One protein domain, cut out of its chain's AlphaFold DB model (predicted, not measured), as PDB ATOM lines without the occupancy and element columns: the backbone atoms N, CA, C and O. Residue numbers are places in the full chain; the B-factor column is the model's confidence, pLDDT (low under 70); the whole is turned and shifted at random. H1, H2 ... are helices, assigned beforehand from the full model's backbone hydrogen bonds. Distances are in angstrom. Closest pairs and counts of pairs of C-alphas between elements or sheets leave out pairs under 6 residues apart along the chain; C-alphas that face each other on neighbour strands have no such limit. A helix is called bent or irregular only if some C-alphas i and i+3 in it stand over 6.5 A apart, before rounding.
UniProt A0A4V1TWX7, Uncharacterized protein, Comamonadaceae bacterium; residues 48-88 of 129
ATOM      1  N   VAL A  48     178.099 245.405 242.559       90.44
ATOM      2  CA  VAL A  48     177.060 245.632 241.544       90.44
ATOM      3  C   VAL A  48     176.922 247.130 241.305       90.44
ATOM      4  O   VAL A  48     176.711 247.886 242.249       90.44
ATOM      5  N   ILE A  49     177.019 247.556 240.044       92.12
ATOM      6  CA  ILE A  49     176.852 248.958 239.657       92.12
ATOM      7  C   ILE A  49     175.537 249.098 238.891       92.12
ATOM      8  O   ILE A  49     175.416 248.630 237.761       92.12
ATOM      9  N   ASP A  50     174.542 249.731 239.510       92.19
ATOM     10  CA  ASP A  50     173.178 249.863 238.983       92.19
ATOM     11  C   ASP A  50     172.827 251.293 238.533       92.19
ATOM     12  O   ASP A  50     171.670 251.596 238.241       92.19
ATOM     13  N   THR A  51     173.828 252.169 238.418       94.12
ATOM     14  CA  THR A  51     173.670 253.603 238.115       94.12
ATOM     15  C   THR A  51     172.925 253.880 236.805       94.12
ATOM     16  O   THR A  51     172.229 254.890 236.694       94.12
ATOM     17  N   LEU A  52     173.003 252.966 235.834       93.31
ATOM     18  CA  LEU A  52     172.281 253.042 234.559       93.31
ATOM     19  C   LEU A  52     170.773 252.777 234.701       93.31
ATOM     20  O   LEU A  52     169.981 253.297 233.912       93.31
ATOM     21  N   ARG A  53     170.362 251.980 235.699       93.25
ATOM     22  CA  ARG A  53     168.990 251.467 235.843       93.25
ATOM     23  C   ARG A  53     167.977 252.592 235.966       93.25
ATOM     24  O   ARG A  53     166.938 252.554 235.318       93.25
ATOM     25  N   ARG A  54     168.262 253.586 236.813       94.56
ATOM     26  CA  ARG A  54     167.302 254.657 237.098       94.56
ATOM     27  C   ARG A  54     166.966 255.438 235.834       94.56
ATOM     28  O   ARG A  54     165.790 255.571 235.534       94.56
ATOM     29  N   ALA A  55     167.966 255.913 235.096       95.56
ATOM     30  CA  ALA A  55     167.733 256.684 233.875       95.56
ATOM     31  C   ALA A  55     167.019 255.852 232.795       95.56
ATOM     32  O   ALA A  55     166.097 256.353 232.162       95.56
ATOM     33  N   ALA A  56     167.370 254.566 232.660       92.50
ATOM     34  CA  ALA A  56     166.700 253.660 231.728       92.50
ATOM     35  C   ALA A  56     165.204 253.475 232.053       92.50
ATOM     36  O   ALA A  56     164.370 253.550 231.160       92.50
ATOM     37  N   LEU A  57     164.847 253.288 233.331       95.00
ATOM     38  CA  LEU A  57     163.446 253.126 233.751       95.00
ATOM     39  C   LEU A  57     162.595 254.391 233.562       95.00
ATOM     40  O   LEU A  57     161.375 254.283 233.482       95.00
ATOM     41  N   HIS A  58     163.220 255.569 233.523       96.44
ATOM     42  CA  HIS A  58     162.534 256.845 233.297       96.44
ATOM     43  C   HIS A  58     162.551 257.280 231.824       96.44
ATOM     44  O   HIS A  58     162.069 258.370 231.529       96.44
ATOM     45  N   ASP A  59     163.115 256.464 230.925       95.88
ATOM     46  CA  ASP A  59     163.335 256.810 229.513       95.88
ATOM     47  C   ASP A  59     164.105 258.139 229.328       95.88
ATOM     48  O   ASP A  59     163.888 258.911 228.395       95.88
ATOM     49  N   ASP A  60     165.032 258.434 230.249       97.88
ATOM     50  CA  ASP A  60     165.838 259.657 230.228       97.88
ATOM     51  C   ASP A  60     167.165 259.408 229.504       97.88
ATOM     52  O   ASP A  60     168.181 259.033 230.101       97.88
ATOM     53  N   GLY A  61     167.166 259.639 228.190       96.50
ATOM     54  CA  GLY A  61     168.347 259.434 227.349       96.50
ATOM     55  C   GLY A  61     169.551 260.308 227.730       96.50
ATOM     56  O   GLY A  61     170.697 259.858 227.627       96.50
ATOM     57  N   ALA A  62     169.328 261.538 228.204       97.94
ATOM     58  CA  ALA A  62     170.411 262.450 228.565       97.94
ATOM     59  C   ALA A  62     171.096 262.008 229.865       97.94
ATOM     60  O   ALA A  62     172.330 261.917 229.916       97.94
ATOM     61  N   ALA A  63     170.305 261.673 230.889       97.50
ATOM     62  CA  ALA A  63     170.819 261.125 232.138       97.50
ATOM     63  C   ALA A  63     171.463 259.751 231.924       97.50
ATOM     64  O   ALA A  63     172.499 259.463 232.522       97.50
ATOM     65  N   TRP A  64     170.914 258.927 231.031       96.62
ATOM     66  CA  TRP A  64     171.477 257.617 230.710       96.62
ATOM     67  C   TRP A  64     172.858 257.735 230.053       96.62
ATOM     68  O   TRP A  64     173.811 257.084 230.484       96.62
ATOM     69  N   ALA A  65     173.020 258.643 229.085       97.06
ATOM     70  CA  ALA A  65     174.322 258.922 228.480       97.06
ATOM     71  C   ALA A  65     175.329 259.509 229.489       97.06
ATOM     72  O   ALA A  65     176.523 259.206 229.430       97.06
ATOM     73  N   ALA A  66     174.872 260.350 230.422       97.69
ATOM     74  CA  ALA A  66     175.720 260.877 231.489       97.69
ATOM     75  C   ALA A  66     176.168 259.779 232.467       97.69
ATOM     76  O   ALA A  66     177.344 259.731 232.825       97.69
ATOM     77  N   ALA A  67     175.265 258.871 232.842       96.38
ATOM     78  CA  ALA A  67     175.567 257.735 233.702       96.38
ATOM     79  C   ALA A  67     176.596 256.790 233.062       96.38
ATOM     80  O   ALA A  67     177.517 256.350 233.746       96.38
ATOM     81  N   TRP A  68     176.516 256.556 231.746       95.12
ATOM     82  CA  TRP A  68     177.552 255.826 231.008       95.12
ATOM     83  C   TRP A  68     178.928 256.487 231.100       95.12
ATOM     84  O   TRP A  68     179.908 255.811 231.402       95.12
ATOM     85  N   ARG A  69     179.015 257.807 230.894       97.19
ATOM     86  CA  ARG A  69     180.289 258.536 231.020       97.19
ATOM     87  C   ARG A  69     180.853 258.476 232.441       97.19
ATOM     88  O   ARG A  69     182.057 258.325 232.608       97.19
ATOM     89  N   ALA A  70     179.995 258.578 233.455       96.81
ATOM     90  CA  ALA A  70     180.411 258.469 234.852       96.81
ATOM     91  C   ALA A  70     180.920 257.059 235.197       96.81
ATOM     92  O   ALA A  70     181.895 256.917 235.931       96.81
ATOM     93  N   LEU A  71     180.284 256.022 234.645       95.38
ATOM     94  CA  LEU A  71     180.707 254.633 234.807       95.38
ATOM     95  C   LEU A  71     182.090 254.386 234.189       95.38
ATOM     96  O   LEU A  71     182.941 253.764 234.826       95.38
ATOM     97  N   ASP A  72     182.304 254.896 232.973       95.38
ATOM     98  CA  ASP A  72     183.570 254.788 232.242       95.38
ATOM     99  C   ASP A  72     184.716 255.496 232.978       95.38
ATOM    100  O   ASP A  72     185.754 254.893 233.240       95.38
ATOM    101  N   ALA A  73     184.495 256.744 233.405       96.44
ATOM    102  CA  ALA A  73     185.511 257.558 234.073       96.44
ATOM    103  C   ALA A  73     185.820 257.135 235.521       96.44
ATOM    104  O   ALA A  73     186.852 257.535 236.058       96.44
ATOM    105  N   GLY A  74     184.927 256.384 236.168       95.81
ATOM    106  CA  GLY A  74     185.076 255.957 237.559       95.81
ATOM    107  C   GLY A  74     185.442 254.476 237.674       95.81
ATOM    108  O   GLY A  74     186.583 254.095 237.403       95.81
ATOM    109  N   PRO A  75     184.492 253.613 238.069       93.75
ATOM    110  CA  PRO A  75     184.784 252.227 238.432       93.75
ATOM    111  C   PRO A  75     185.378 251.398 237.284       93.75
ATOM    112  O   PRO A  75     186.180 250.500 237.537       93.75
ATOM    113  N   LEU A  76     185.037 251.680 236.018       93.75
ATOM    114  CA  LEU A  76     185.652 250.973 234.891       93.75
ATOM    115  C   LEU A  76     187.101 251.409 234.654       93.75
ATOM    116  O   LEU A  76     187.943 250.553 234.377       93.75
ATOM    117  N   ALA A  77     187.419 252.697 234.816       95.81
ATOM    118  CA  ALA A  77     188.795 253.184 234.760       95.81
ATOM    119  C   ALA A  77     189.660 252.562 235.869       95.81
ATOM    120  O   ALA A  77     190.786 252.134 235.607       95.81
ATOM    121  N   GLU A  78     189.127 252.439 237.087       94.94
ATOM    122  CA  GLU A  78     189.806 251.772 238.204       94.94
ATOM    123  C   GLU A  78     190.054 250.283 237.922       94.94
ATOM    124  O   GLU A  78     191.175 249.793 238.097       94.94
ATOM    125  N   LEU A  79     189.037 249.575 237.417       93.62
ATOM    126  CA  LEU A  79     189.141 248.162 237.051       93.62
ATOM    127  C   LEU A  79     190.160 247.942 235.924       93.62
ATOM    128  O   LEU A  79     190.948 246.993 235.962       93.62
ATOM    129  N   LEU A  80     190.182 248.837 234.934       94.31
ATOM    130  CA  LEU A  80     191.157 248.817 233.848       94.31
ATOM    131  C   LEU A  80     192.574 249.091 234.360       94.31
ATOM    132  O   LEU A  80     193.517 248.417 233.941       94.31
ATOM    133  N   ALA A  81     192.745 250.039 235.282       95.75
ATOM    134  CA  ALA A  81     194.038 250.318 235.898       95.75
ATOM    135  C   ALA A  81     194.557 249.104 236.686       95.75
ATOM    136  O   ALA A  81     195.724 248.742 236.539       95.75
ATOM    137  N   ALA A  82     193.694 248.435 237.460       93.31
ATOM    138  CA  ALA A  82     194.022 247.189 238.156       93.31
ATOM    139  C   ALA A  82     194.444 246.082 237.181       93.31
ATOM    140  O   ALA A  82     195.518 245.493 237.330       93.31
ATOM    141  N   HIS A  83     193.671 245.871 236.114       92.19
ATOM    142  CA  HIS A  83     194.033 244.928 235.057       92.19
ATOM    143  C   HIS A  83     195.398 245.250 234.429       92.19
ATOM    144  O   HIS A  83     196.221 244.360 234.222       92.19
ATOM    145  N   THR A  84     195.665 246.530 234.163       91.69
ATOM    146  CA  THR A  84     196.920 246.990 233.549       91.69
ATOM    147  C   THR A  84     198.124 246.776 234.468       91.69
ATOM    148  O   THR A  84     199.219 246.493 233.982       91.69
ATOM    149  N   ARG A  85     197.934 246.827 235.794       93.44
ATOM    150  CA  ARG A  85     198.956 246.437 236.785       93.44
ATOM    151  C   ARG A  85     199.186 244.920 236.866       93.44
ATOM    152  O   ARG A  85     200.062 244.481 237.604       93.44
ATOM    153  N   GLY A  86     198.437 244.119 236.108       89.75
ATOM    154  CA  GLY A  86     198.529 242.659 236.112       89.75
ATOM    155  C   GLY A  86     197.726 241.991 237.228       89.75
ATOM    156  O   GLY A  86     197.917 240.799 237.482       89.75
ATOM    157  N   GLU A  87     196.835 242.728 237.895       91.25
ATOM    158  CA  GLU A  87     195.946 242.167 238.910       91.25
ATOM    159  C   GLU A  87     194.873 241.282 238.258       91.25
ATOM    160  O   GLU A  87     194.407 241.521 237.138       91.25
ATOM    161  N   ALA A  88     194.469 240.230 238.971       89.56
ATOM    162  CA  ALA A  88     193.389 239.365 238.525       89.56
ATOM    163  C   ALA A  88     192.041 240.058 238.763       89.56
ATOM    164  O   ALA A  88     191.543 240.086 239.885       89.56
TER     165      ALA A  88
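AT A GLANCE: This is residues 48 to 88 of the 129 residues of an uncharacterized protein of Comamonadaceae bacterium (UniProt A0A4V1TWX7). An uneven helical hairpin: one long bent helix, H2, makes the longest axis, and the short helix H1 folds back along its first arm, H2a. The second arm, H2b, runs on past H1 with no helix beside it, and residues 81 to 86 stick out at that end. The printed part has 41 residues with two named helices, H1 then H2 along the chain, and no named strand; the class is all helix. The whole is loose, with a radius of gyration of the C-alphas of 12.6 A, and spans 39 by 17 by 8 A.

IN THESE COORDINATES: H2, residues 61 to 84, was assigned as one helix by its hydrogen bonds, but it is bent: C-alphas 72 and 75 are 6.8 A apart. Its arm H2a, residues 61 to 72, begins with C-alpha 61 at (168.347, 259.434, 227.349) and is 16.7 A long from first to last C-alpha. Its arm H2b, residues 75 to 84, measures 14.1 A and ends with C-alpha 84 at (196.920, 246.990, 233.549). H1, residues 51 to 57, measures 11.1 A and begins with C-alpha 51 at (173.670, 253.603, 238.115). It is only just irregular: C-alphas 51 and 54 are 6.53 A apart.

HOW THE PARTS SIT: H2a and H2b are near each other, at a shallow tilt of 30 degrees. H1 and H2a touch and form a helical hairpin; their closest C-alphas, those of Ala 55 and Trp 64, are 5.0 A apart. They run opposite ways at a shallow tilt of 16 degrees. H1 and H2b are apart. In H2a and H2b every O i to N i+4 pair is within hydrogen-bond range; in H1, 2 of 3 are.

THE WHOLE: The C-alphas of His 58 and Gly 86 are the two farthest apart, at 38.8 A. The link from H1 to H2a is tight, with 3 residues, and residues 57 to 62 stand free. The printed part has no cut, and no printed residue is under pLDDT 70.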